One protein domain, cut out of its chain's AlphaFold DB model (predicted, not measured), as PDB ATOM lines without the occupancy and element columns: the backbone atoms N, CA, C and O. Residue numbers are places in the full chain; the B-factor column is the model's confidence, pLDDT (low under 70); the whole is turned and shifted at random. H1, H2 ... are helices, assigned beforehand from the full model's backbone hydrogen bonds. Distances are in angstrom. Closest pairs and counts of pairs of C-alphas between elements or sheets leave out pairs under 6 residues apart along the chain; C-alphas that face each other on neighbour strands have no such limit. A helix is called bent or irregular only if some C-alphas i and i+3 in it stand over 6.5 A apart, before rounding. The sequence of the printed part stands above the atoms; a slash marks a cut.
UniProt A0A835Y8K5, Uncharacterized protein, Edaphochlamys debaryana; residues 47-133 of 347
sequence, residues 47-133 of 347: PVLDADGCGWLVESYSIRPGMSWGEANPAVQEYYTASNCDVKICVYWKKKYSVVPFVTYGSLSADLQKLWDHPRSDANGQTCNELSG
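This is residues 47 to 133 of the 347 residues of an uncharacterized protein of Edaphochlamys debaryana (UniProt A0A835Y8K5). Look first for H3, the longest helix, which lies in the middle of a small all-helix body, with long loops between H1 and H2 and between H3 and H4. H1 packs on one side of it, nearly at right angles, and the short H5 and then H4 lie on another side, while H2 sits out at one end of the longest axis, near H1, and the loop of residues 98 to 109 lies toward the opposite end. The printed part has 87 residues with five named helices, H1, H2, H3, H4 and H5 in that order, and no named strand; the helices hold 44 of the 87 residues. The whole is compact, with a radius of gyration of the C-alphas of 12.0 A, and the C-alphas span 36 by 26 by 23 A along their three main axes.

Find C-alpha 85 at (201.863, 226.844, 303.141); from there H3, residues 85 to 97, runs 17.2 A to C-alpha 97 at (187.802, 218.107, 307.833). H3 is neither bent nor irregular, but only just: C-alphas 87 and 90 are 6.1 A apart. Go back along the printed part to C-alpha 51 at (200.242, 222.808, 308.863), where H1 begins; it takes residues 51 to 60 and measures 14.2 A from first to last C-alpha. H2, residues 74 to 82, measures 12.0 A and comes before H3. After H3 look for H4, residues 110 to 117, which is 10.9 A long. Last comes H5, residues 128 to 131, only four residues and 4.8 A, ending at C-alpha 131 at (200.352, 216.245, 299.164).

Begin at H3 and look at Lys 88: its C-alpha is 4.8 A from that of Ala 51, the closest pair of H3 and H1. These two helices touch, with 14 pairs of C-alphas within 8 A, and their lines are about perpendicular at 87 degrees. H3 also touches H5, with residues 87 to 91 alone; the closest C-alphas are those of Cys 90 and Cys 128, 5.1 A apart. From Cys 128 go on to Trp 116, where H5 touches H4: these closest C-alphas are 5.0 A apart. H3 and H4 are close but not clearly touching, their closest C-alphas being those of Cys 90 and Trp 116 at 7.4 A; they run opposite ways at a steep tilt of 53 degrees. H2 touches no helix. It is close to H1 but not clearly touching, with the C-alphas of Cys 54 and Tyr 80 the closest at 6.9 A, and the two run opposite ways at a shallow tilt of 23 degrees. H1 and H2 are each apart from H4 and from H5. In the backbone of H1, H2 and H4 every O i to N i+4 pair is within hydrogen-bond range; in H3 it is 7 of 9, and H5 is too short for such a pair.

The two C-alphas farthest apart are those of Ala 75, in H2, and Val 103, in the link after H3, at 36.3 A. The printed part has no cut, and its first and last C-alphas, those of Pro 47 and Gly 133, are 20.7 A apart. The links from H1 to H2, 13 residues, and from H3 to H4, 12 residues, are long; the link from H4 to H5 is short, and that from H2 to H3, two residues, is tight. In the B-factor column the mean pLDDT of the printed part is 90.7; look at residues 121 and 123, between H4 and H5, for the two values under 70, where the model's confidence is low.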
ATOM      1  N   PRO A  47     209.995 231.716 311.865       70.88
ATOM      2  CA  PRO A  47     209.746 230.302 312.077       70.88
ATOM      3  C   PRO A  47     208.839 229.797 310.958       70.88
ATOM      4  O   PRO A  47     207.765 230.351 310.711       70.88
ATOM      5  N   VAL A  48     209.303 228.758 310.267       85.00
ATOM      6  CA  VAL A  48     208.557 228.078 309.210       85.00
ATOM      7  C   VAL A  48     207.243 227.578 309.807       85.00
ATOM      8  O   VAL A  48     207.264 226.746 310.716       85.00
ATOM      9  N   LEU A  49     206.105 228.071 309.304       92.12
ATOM     10  CA  LEU A  49     204.796 227.644 309.802       92.12
ATOM     11  C   LEU A  49     204.602 226.139 309.602       92.12
ATOM     12  O   LEU A  49     204.974 225.582 308.566       92.12
ATOM     13  N   ASP A  50     203.999 225.474 310.583       93.06
ATOM     14  CA  ASP A  50     203.497 224.114 310.416       93.06
ATOM     15  C   ASP A  50     202.133 224.113 309.697       93.06
ATOM     16  O   ASP A  50     201.626 225.150 309.261       93.06
ATOM     17  N   ALA A  51     201.536 222.932 309.530       93.81
ATOM     18  CA  ALA A  51     200.242 222.808 308.863       93.81
ATOM     19  C   ALA A  51     199.120 223.562 309.593       93.81
ATOM     20  O   ALA A  51     198.288 224.181 308.933       93.81
ATOM     21  N   ASP A  52     199.108 223.558 310.928       94.75
ATOM     22  CA  ASP A  52     198.072 224.241 311.705       94.75
ATOM     23  C   ASP A  52     198.221 225.772 311.590       94.75
ATOM     24  O   ASP A  52     197.223 226.470 311.402       94.75
ATOM     25  N   GLY A  53     199.453 226.293 311.605       95.00
ATOM     26  CA  GLY A  53     199.746 227.711 311.377       95.00
ATOM     27  C   GLY A  53     199.360 228.184 309.972       95.00
ATOM     28  O   GLY A  53     198.717 229.223 309.819       95.00
ATOM     29  N   CYS A  54     199.665 227.389 308.944       96.19
ATOM     30  CA  CYS A  54     199.207 227.659 307.579       96.19
ATOM     31  C   CYS A  54     197.673 227.611 307.466       96.19
ATOM     32  O   CYS A  54     197.070 228.468 306.822       96.19
ATOM     33  N   GLY A  55     197.034 226.643 308.130       95.69
ATOM     34  CA  GLY A  55     195.579 226.539 308.238       95.69
ATOM     35  C   GLY A  55     194.932 227.775 308.839       95.69
ATOM     36  O   GLY A  55     193.958 228.296 308.298       95.69
ATOM     37  N   TRP A  56     195.523 228.290 309.914       95.56
ATOM     38  CA  TRP A  56     195.058 229.509 310.559       95.56
ATOM     39  C   TRP A  56     195.120 230.724 309.627       95.56
ATOM     40  O   TRP A  56     194.152 231.482 309.576       95.56
ATOM     41  N   LEU A  57     196.200 230.896 308.850       95.94
ATOM     42  CA  LEU A  57     196.293 231.984 307.864       95.94
ATOM     43  C   LEU A  57     195.203 231.885 306.796       95.94
ATOM     44  O   LEU A  57     194.553 232.881 306.479       95.94
ATOM     45  N   VAL A  58     194.982 230.678 306.268       95.88
ATOM     46  CA  VAL A  58     193.973 230.433 305.231       95.88
ATOM     47  C   VAL A  58     192.577 230.822 305.691       95.88
ATOM     48  O   VAL A  58     191.805 231.392 304.922       95.88
ATOM     49  N   GLU A  59     192.259 230.547 306.946       95.19
ATOM     50  CA  GLU A  59     190.944 230.841 307.501       95.19
ATOM     51  C   GLU A  59     190.808 232.296 307.930       95.19
ATOM     52  O   GLU A  59     189.797 232.921 307.625       95.19
ATOM     53  N   SER A  60     191.839 232.851 308.569       95.94
ATOM     54  CA  SER A  60     191.809 234.218 309.100       95.94
ATOM     55  C   SER A  60     191.758 235.268 307.999       95.94
ATOM     56  O   SER A  60     191.075 236.271 308.147       95.94
ATOM     57  N   TYR A  61     192.449 235.019 306.886       96.81
ATOM     58  CA  TYR A  61     192.511 235.945 305.756       96.81
ATOM     59  C   TYR A  61     191.686 235.474 304.556       96.81
ATOM     60  O   TYR A  61     191.765 236.063 303.483       96.81
ATOM     61  N   SER A  62     190.900 234.402 304.701       96.12
ATOM     62  CA  SER A  62     190.120 233.810 303.604       96.12
ATOM     63  C   SER A  62     190.948 233.493 302.346       96.12
ATOM     64  O   SER A  62     190.437 233.570 301.226       96.12
ATOM     65  N   ILE A  63     192.215 233.100 302.514       95.25
ATOM     66  CA  ILE A  63     193.089 232.712 301.398       95.25
ATOM     67  C   ILE A  63     192.486 231.475 300.712       95.25
ATOM     68  O   ILE A  63     191.913 230.576 301.336       95.25
ATOM     69  N   ARG A  64     192.580 231.431 299.389       93.31
ATOM     70  CA  ARG A  64     192.222 230.294 298.543       93.31
ATOM     71  C   ARG A  64     193.463 229.963 297.713       93.31
ATOM     72  O   ARG A  64     193.703 230.658 296.727       93.31
ATOM     73  N   PRO A  65     194.262 228.960 298.123       89.19
ATOM     74  CA  PRO A  65     195.539 228.632 297.488       89.19
ATOM     75  C   PRO A  65     195.427 228.562 295.959       89.19
ATOM     76  O   PRO A  65     194.553 227.872 295.439       89.19
ATOM     77  N   GLY A  66     196.267 229.320 295.248       83.88
ATOM     78  CA  GLY A  66     196.269 229.395 293.780       83.88
ATOM     79  C   GLY A  66     195.089 230.136 293.128       83.88
ATOM     80  O   GLY A  66     195.074 230.266 291.909       83.88
ATOM     81  N   MET A  67     194.116 230.638 293.898       87.31
ATOM     82  CA  MET A  67     192.938 231.342 293.371       87.31
ATOM     83  C   MET A  67     192.808 232.784 293.863       87.31
ATOM     84  O   MET A  67     192.528 233.680 293.072       87.31
ATOM     85  N   SER A  68     192.955 233.025 295.166       92.75
ATOM     86  CA  SER A  68     192.791 234.358 295.753       92.75
ATOM     87  C   SER A  68     193.542 234.470 297.073       92.75
ATOM     88  O   SER A  68     193.570 233.529 297.863       92.75
ATOM     89  N   TRP A  69     194.098 235.646 297.344       94.81
ATOM     90  CA  TRP A  69     194.707 235.973 298.634       94.81
ATOM     91  C   TRP A  69     193.694 236.444 299.684       94.81
ATOM     92  O   TRP A  69     194.070 236.654 300.833       94.81
ATOM     93  N   GLY A  70     192.416 236.584 299.319       95.12
ATOM     94  CA  GLY A  70     191.382 237.073 300.226       95.12
ATOM     95  C   GLY A  70     191.745 238.446 300.797       95.12
ATOM     96  O   GLY A  70     191.986 239.388 300.046       95.12
ATOM     97  N   GLU A  71     191.803 238.535 302.122       96.62
ATOM     98  CA  GLU A  71     192.151 239.744 302.881       96.62
ATOM     99  C   GLU A  71     193.647 239.815 303.249       96.62
ATOM    100  O   GLU A  71     194.072 240.718 303.970       96.62
ATOM    101  N   ALA A  72     194.475 238.871 302.782       95.06
ATOM    102  CA  ALA A  72     195.899 238.846 303.101       95.06
ATOM    103  C   ALA A  72     196.646 240.009 302.428       95.06
ATOM    104  O   ALA A  72     196.689 240.123 301.199       95.06
ATOM    105  N   ASN A  73     197.300 240.842 303.238       94.38
ATOM    106  CA  ASN A  73     198.207 241.882 302.755       94.38
ATOM    107  C   ASN A  73     199.537 241.276 302.237       94.38
ATOM    108  O   ASN A  73     199.819 240.108 302.515       94.38
ATOM    109  N   PRO A  74     200.383 242.041 301.520       94.81
ATOM    110  CA  PRO A  74     201.611 241.510 300.919       94.81
ATOM    111  C   PRO A  74     202.566 240.806 301.895       94.81
ATOM    112  O   PRO A  74     203.140 239.784 301.538       94.81
ATOM    113  N   ALA A  75     202.685 241.286 303.138       91.00
ATOM    114  CA  ALA A  75     203.544 240.656 304.143       91.00
ATOM    115  C   ALA A  75     203.030 239.262 304.552       91.00
ATOM    116  O   ALA A  75     203.809 238.324 304.706       91.00
ATOM    117  N   VAL A  76     201.708 239.095 304.680       93.62
ATOM    118  CA  VAL A  76     201.095 237.783 304.951       93.62
ATOM    119  C   VAL A  76     201.263 236.840 303.760       93.62
ATOM    120  O   VAL A  76     201.522 235.655 303.964       93.62
ATOM    121  N   GLN A  77     201.145 237.349 302.530       94.62
ATOM    122  CA  GLN A  77     201.364 236.554 301.316       94.62
ATOM    123  C   GLN A  77     202.807 236.042 301.253       94.62
ATOM    124  O   GLN A  77     203.028 234.847 301.067       94.62
ATOM    125  N   GLU A  78     203.782 236.923 301.494       91.81
ATOM    126  CA  GLU A  78     205.198 236.559 301.551       91.81
ATOM    127  C   GLU A  78     205.460 235.516 302.638       91.81
ATOM    128  O   GLU A  78     206.087 234.492 302.368       91.81
ATOM    129  N   TYR A  79     204.913 235.707 303.842       92.44
ATOM    130  CA  TYR A  79     205.097 234.760 304.938       92.44
ATOM    131  C   TYR A  79     204.454 233.390 304.663       92.44
ATOM    132  O   TYR A  79     205.041 232.345 304.968       92.44
ATOM    133  N   TYR A  80     203.275 233.379 304.036       93.62
ATOM    134  CA  TYR A  80     202.589 232.168 303.587       93.62
ATOM    135  C   TYR A  80     203.428 231.408 302.545       93.62
ATOM    136  O   TYR A  80     203.648 230.200 302.684       93.62
ATOM    137  N   THR A  81     203.937 232.110 301.527       91.25
ATOM    138  CA  THR A  81     204.767 231.524 300.465       91.25
ATOM    139  C   THR A  81     206.107 231.032 301.007       91.25
ATOM    140  O   THR A  81     206.478 229.887 300.756       91.25
ATOM    141  N   ALA A  82     206.797 231.839 301.817       90.44
ATOM    142  CA  ALA A  82     208.068 231.474 302.447       90.44
ATOM    143  C   ALA A  82     207.932 230.240 303.355       90.44
ATOM    144  O   ALA A  82     208.846 229.422 303.452       90.44
ATOM    145  N   SER A  83     206.764 230.057 303.975       92.06
ATOM    146  CA  SER A  83     206.464 228.887 304.805       92.06
ATOM    147  C   SER A  83     206.041 227.643 304.014       92.06
ATOM    148  O   SER A  83     205.782 226.599 304.626       92.06
ATOM    149  N   ASN A  84     205.971 227.715 302.678       91.38
ATOM    150  CA  ASN A  84     205.437 226.669 301.800       91.38
ATOM    151  C   ASN A  84     204.041 226.193 302.252       91.38
ATOM    152  O   ASN A  84     203.763 224.992 302.373       91.38
ATOM    153  N   CYS A  85     203.175 227.151 302.590       93.69
ATOM    154  CA  CYS A  85     201.863 226.844 303.141       93.69
ATOM    155  C   CYS A  85     200.914 226.194 302.139       93.69
ATOM    156  O   CYS A  85     200.001 225.491 302.572       93.69
ATOM    157  N   ASP A  86     201.172 226.342 300.836       89.44
ATOM    158  CA  ASP A  86     200.426 225.628 299.810       89.44
ATOM    159  C   ASP A  86     200.449 224.138 300.114       89.44
ATOM    160  O   ASP A  86     199.404 223.582 300.438       89.44
ATOM    161  N   VAL A  87     201.606 223.477 300.150       88.25
ATOM    162  CA  VAL A  87     201.693 222.030 300.438       88.25
ATOM    163  C   VAL A  87     201.064 221.673 301.792       88.25
ATOM    164  O   VAL A  87     200.267 220.738 301.894       88.25
ATOM    165  N   LYS A  88     201.363 222.454 302.832       93.19
ATOM    166  CA  LYS A  88     200.975 222.139 304.214       93.19
ATOM    167  C   LYS A  88     199.476 222.262 304.484       93.19
ATOM    168  O   LYS A  88     198.969 221.556 305.358       93.19
ATOM    169  N   ILE A  89     198.743 223.082 303.727       94.56
ATOM    170  CA  ILE A  89     197.291 223.214 303.917       94.56
ATOM    171  C   ILE A  89     196.538 221.908 303.617       94.56
ATOM    172  O   ILE A  89     195.498 221.658 304.216       94.56
ATOM    173  N   CYS A  90     197.074 221.027 302.762       94.31
ATOM    174  CA  CYS A  90     196.449 219.733 302.482       94.31
ATOM    175  C   CYS A  90     196.466 218.829 303.722       94.31
ATOM    176  O   CYS A  90     195.478 218.162 304.022       94.31
ATOM    177  N   VAL A  91     197.563 218.858 304.487       93.06
ATOM    178  CA  VAL A  91     197.688 218.139 305.764       93.06
ATOM    179  C   VAL A  91     196.718 218.716 306.796       93.06
ATOM    180  O   VAL A  91     196.028 217.970 307.496       93.06
ATOM    181  N   TYR A  92     196.613 220.046 306.858       95.44
ATOM    182  CA  TYR A  92     195.653 220.723 307.727       95.44
ATOM    183  C   TYR A  92     194.211 220.341 307.394       95.44
ATOM    184  O   TYR A  92     193.456 219.957 308.284       95.44
ATOM    185  N   TRP A  93     193.827 220.385 306.117       96.06
ATOM    186  CA  TRP A  93     192.482 220.027 305.679       96.06
ATOM    187  C   TRP A  93     192.167 218.549 305.910       96.06
ATOM    188  O   TRP A  93     191.076 218.251 306.397       96.06
ATOM    189  N   LYS A  94     193.131 217.645 305.670       94.00
ATOM    190  CA  LYS A  94     193.026 216.222 306.031       94.00
ATOM    191  C   LYS A  94     192.638 216.052 307.494       94.00
ATOM    192  O   LYS A  94     191.637 215.409 307.798       94.00
ATOM    193  N   LYS A  95     193.384 216.700 308.389       94.56
ATOM    194  CA  LYS A  95     193.160 216.646 309.837       94.56
ATOM    195  C   LYS A  95     191.845 217.312 310.255       94.56
ATOM    196  O   LYS A  95     191.065 216.706 310.980       94.56
ATOM    197  N   LYS A  96     191.594 218.549 309.823       96.19
ATOM    198  CA  LYS A  96     190.456 219.362 310.277       96.19
ATOM    199  C   LYS A  96     189.117 218.845 309.770       96.19
ATOM    200  O   LYS A  96     188.160 218.780 310.536       96.19
ATOM    201  N   TYR A  97     189.049 218.496 308.490       96.38
ATOM    202  CA  TYR A  97     187.802 218.107 307.833       96.38
ATOM    203  C   TYR A  97     187.660 216.590 307.698       96.38
ATOM    204  O   TYR A  97     186.720 216.120 307.064       96.38
ATOM    205  N   SER A  98     188.569 215.818 308.309       94.94
ATOM    206  CA  SER A  98     188.587 214.351 308.236       94.94
ATOM    207  C   SER A  98     188.551 213.838 306.790       94.94
ATOM    208  O   SER A  98     187.845 212.877 306.480       94.94
ATOM    209  N   VAL A  99     189.275 214.512 305.890       94.00
ATOM    210  CA  VAL A  99     189.422 214.055 304.502       94.00
ATOM    211  C   VAL A  99     190.207 212.752 304.523       94.00
ATOM    212  O   VAL A  99     191.235 212.654 305.188       94.00
ATOM    213  N   VAL A 100     189.745 211.768 303.765       90.44
ATOM    214  CA  VAL A 100     190.505 210.552 303.488       90.44
ATOM    215  C   VAL A 100     190.890 210.640 302.013       90.44
ATOM    216  O   VAL A 100     190.005 210.494 301.161       90.44
ATOM    217  N   PRO A 101     192.164 210.942 301.691       89.19
ATOM    218  CA  PRO A 101     192.633 211.117 300.324       89.19
ATOM    219  C   PRO A 101     192.144 209.991 299.421       89.19
ATOM    220  O   PRO A 101     192.181 208.820 299.796       89.19
ATOM    221  N   PHE A 102     191.669 210.364 298.235       86.06
ATOM    222  CA  PHE A 102     191.111 209.465 297.222       86.06
ATOM    223  C   PHE A 102     189.821 208.710 297.592       86.06
ATOM    224  O   PHE A 102     189.270 208.058 296.706       86.06
ATOM    225  N   VAL A 103     189.316 208.819 298.828       87.69
ATOM    226  CA  VAL A 103     188.118 208.106 299.314       87.69
ATOM    227  C   VAL A 103     186.954 209.053 299.559       87.69
ATOM    228  O   VAL A 103     185.869 208.864 299.016       87.69
ATOM    229  N   THR A 104     187.147 210.051 300.420       92.69
ATOM    230  CA  THR A 104     186.079 210.956 300.844       92.69
ATOM    231  C   THR A 104     186.634 212.321 301.201       92.69
ATOM    232  O   THR A 104     187.694 212.433 301.811       92.69
ATOM    233  N   TYR A 105     185.873 213.364 300.884       94.81
ATOM    234  CA  TYR A 105     186.170 214.730 301.305       94.81
ATOM    235  C   TYR A 105     185.809 214.996 302.774       94.81
ATOM    236  O   TYR A 105     185.983 216.112 303.248       94.81
ATOM    237  N   GLY A 106     185.284 214.018 303.518       94.62
ATOM    238  CA  GLY A 106     184.868 214.234 304.904       94.62
ATOM    239  C   GLY A 106     183.847 215.373 305.007       94.62
ATOM    240  O   GLY A 106     182.813 215.342 304.342       94.62
ATOM    241  N   SER A 107     184.141 216.390 305.819       96.88
ATOM    242  CA  SER A 107     183.295 217.581 305.992       96.88
ATOM    243  C   SER A 107     183.770 218.808 305.198       96.88
ATOM    244  O   SER A 107     183.424 219.938 305.550       96.88
ATOM    245  N   LEU A 108     184.594 218.619 304.162       95.62
ATOM    246  CA  LEU A 108     185.073 219.702 303.298       95.62
ATOM    247  C   LEU A 108     183.904 220.303 302.493       95.62
ATOM    248  O   LEU A 108     183.109 219.567 301.905       95.62
ATOM    249  N   SER A 109     183.801 221.634 302.423       95.75
ATOM    250  CA  SER A 109     182.771 222.306 301.612       95.75
ATOM    251  C   SER A 109     183.028 222.137 300.111       95.75
ATOM    252  O   SER A 109     184.169 221.951 299.695       95.75
ATOM    253  N   ALA A 110     181.990 222.251 299.275       94.00
ATOM    254  CA  ALA A 110     182.102 222.035 297.826       94.00
ATOM    255  C   ALA A 110     183.187 222.896 297.146       94.00
ATOM    256  O   ALA A 110     183.866 222.434 296.231       94.00
ATOM    257  N   ASP A 111     183.400 224.130 297.606       91.62
ATOM    258  CA  ASP A 111     184.446 224.996 297.049       91.62
ATOM    259  C   ASP A 111     185.853 224.564 297.468       91.62
ATOM    260  O   ASP A 111     186.789 224.633 296.672       91.62
ATOM    261  N   LEU A 112     186.007 224.052 298.690       93.12
ATOM    262  CA  LEU A 112     187.265 223.462 299.135       93.12
ATOM    263  C   LEU A 112     187.525 222.104 298.464       93.12
ATOM    264  O   LEU A 112     188.681 221.771 298.236       93.12
ATOM    265  N   GLN A 113     186.488 221.345 298.091       94.75
ATOM    266  CA  GLN A 113     186.642 220.103 297.314       94.75
ATOM    267  C   GLN A 113     187.245 220.390 295.939       94.75
ATOM    268  O   GLN A 113     188.208 219.740 295.541       94.75
ATOM    269  N   LYS A 114     186.767 221.439 295.256       91.88
ATOM    270  CA  LYS A 114     187.372 221.894 293.994       91.88
ATOM    271  C   LYS A 114     188.846 222.247 294.178       91.88
ATOM    272  O   LYS A 114     189.657 221.853 293.355       91.88
ATOM    273  N   LEU A 115     189.193 222.955 295.257       91.25
ATOM    274  CA  LEU A 115     190.586 223.282 295.593       91.25
ATOM    275  C   LEU A 115     191.435 222.054 295.912       91.25
ATOM    276  O   LEU A 115     192.615 222.023 295.582       91.25
ATOM    277  N   TRP A 116     190.844 221.066 296.576       93.44
ATOM    278  CA  TRP A 116     191.517 219.832 296.949       93.44
ATOM    279  C   TRP A 116     191.957 219.035 295.715       93.44
ATOM    280  O   TRP A 116     193.076 218.518 295.681       93.44
ATOM    281  N   ASP A 117     191.106 218.985 294.691       90.88
ATOM    282  CA  ASP A 117     191.386 218.281 293.436       90.88
ATOM    283  C   ASP A 117     192.071 219.147 292.374       90.88
ATOM    284  O   ASP A 117     192.501 218.623 291.347       90.88
ATOM    285  N   HIS A 118     192.176 220.462 292.587       87.12
ATOM    286  CA  HIS A 118     192.798 221.355 291.619       87.12
ATOM    287  C   HIS A 118     194.309 221.073 291.536       87.12
ATOM    288  O   HIS A 118     194.992 221.132 292.565       87.12
ATOM    289  N   PRO A 119     194.863 220.826 290.332       84.94
ATOM    290  CA  PRO A 119     196.306 220.743 290.130       84.94
ATOM    291  C   PRO A 119     196.950 222.057 290.547       84.94
ATOM    292  O   PRO A 119     196.578 223.123 290.053       84.94
ATOM    293  N   ARG A 120     197.874 222.025 291.495       79.44
ATOM    294  CA  ARG A 120     198.474 223.264 291.983       79.44
ATOM    295  C   ARG A 120     199.468 223.825 290.991       79.44
ATOM    296  O   ARG A 120     200.007 223.112 290.156       79.44
ATOM    297  N   SER A 121     199.738 225.116 291.125       69.75
ATOM    298  CA  SER A 121     200.757 225.812 290.343       69.75
ATOM    299  C   SER A 121     202.191 225.469 290.766       69.75
ATOM    300  O   SER A 121     203.117 226.176 290.376       69.75
ATOM    301  N   ASP A 122     202.395 224.432 291.586       70.31
ATOM    302  CA  ASP A 122     203.738 223.910 291.807       70.31
ATOM    303  C   ASP A 122     204.276 223.269 290.519       70.31
ATOM    304  O   ASP A 122     203.533 222.970 289.580       70.31
ATOM    305  N   ALA A 123     205.594 223.074 290.454       61.44
ATOM    306  CA  ALA A 123     206.260 222.542 289.263       61.44
ATOM    307  C   ALA A 123     205.754 221.145 288.840       61.44
ATOM    308  O   ALA A 123     206.055 220.701 287.734       61.44
ATOM    309  N   ASN A 124     204.995 220.463 289.703       72.25
ATOM    310  CA  ASN A 124     204.588 219.075 289.544       72.25
ATOM    311  C   ASN A 124     203.075 218.904 289.319       72.25
ATOM    312  O   ASN A 124     202.634 217.772 289.110       72.25
ATOM    313  N   GLY A 125     202.283 219.983 289.359       81.50
ATOM    314  CA  GLY A 125     200.832 219.936 289.174       81.50
ATOM    315  C   GLY A 125     200.099 219.134 290.252       81.50
ATOM    316  O   GLY A 125     199.051 218.555 289.964       81.50
ATOM    317  N   GLN A 126     200.653 219.036 291.465       84.38
ATOM    318  CA  GLN A 126     200.154 218.087 292.462       84.38
ATOM    319  C   GLN A 126     198.812 218.522 293.056       84.38
ATOM    320  O   GLN A 126     198.549 219.707 293.271       84.38
ATOM    321  N   THR A 127     197.953 217.545 293.351       89.69
ATOM    322  CA  THR A 127     196.679 217.783 294.059       89.69
ATOM    323  C   THR A 127     196.844 217.574 295.563       89.69
ATOM    324  O   THR A 127     197.809 216.952 296.016       89.69
ATOM    325  N   CYS A 128     195.884 218.021 296.379       90.44
ATOM    326  CA  CYS A 128     195.957 217.754 297.817       90.44
ATOM    327  C   CYS A 128     195.854 216.269 298.167       90.44
ATOM    328  O   CYS A 128     196.389 215.865 299.200       90.44
ATOM    329  N   ASN A 129     195.251 215.444 297.305       86.62
ATOM    330  CA  ASN A 129     195.293 213.997 297.490       86.62
ATOM    331  C   ASN A 129     196.744 213.482 297.543       86.62
ATOM    332  O   ASN A 129     197.061 212.621 298.360       86.62
ATOM    333  N   GLU A 130     197.629 214.061 296.728       85.19
ATOM    334  CA  GLU A 130     199.034 213.658 296.600       85.19
ATOM    335  C   GLU A 130     199.951 214.306 297.658       85.19
ATOM    336  O   GLU A 130     201.016 213.777 297.966       85.19
ATOM    337  N   LEU A 131     199.545 215.445 298.228       85.69
ATOM    338  CA  LEU A 131     200.352 216.245 299.164       85.69
ATOM    339  C   LEU A 131     199.963 216.071 300.639       85.69
ATOM    340  O   LEU A 131     200.604 216.634 301.525       85.69
ATOM    341  N   SER A 132     198.907 215.314 300.927       85.69
ATOM    342  CA  SER A 132     198.326 215.192 302.272       85.69
ATOM    343  C   SER A 132     199.177 214.421 303.300       85.69
ATOM    344  O   SER A 132     198.758 214.268 304.452       85.69
ATOM    345  N   GLY A 133     200.380 213.984 302.920       83.62
ATOM    346  CA  GLY A 133     201.315 213.257 303.777       83.62
ATOM    347  C   GLY A 133     201.106 211.739 303.742       83.62
ATOM    348  O   GLY A 133     200.389 211.243 302.875       83.62
TER     349      GLY A 133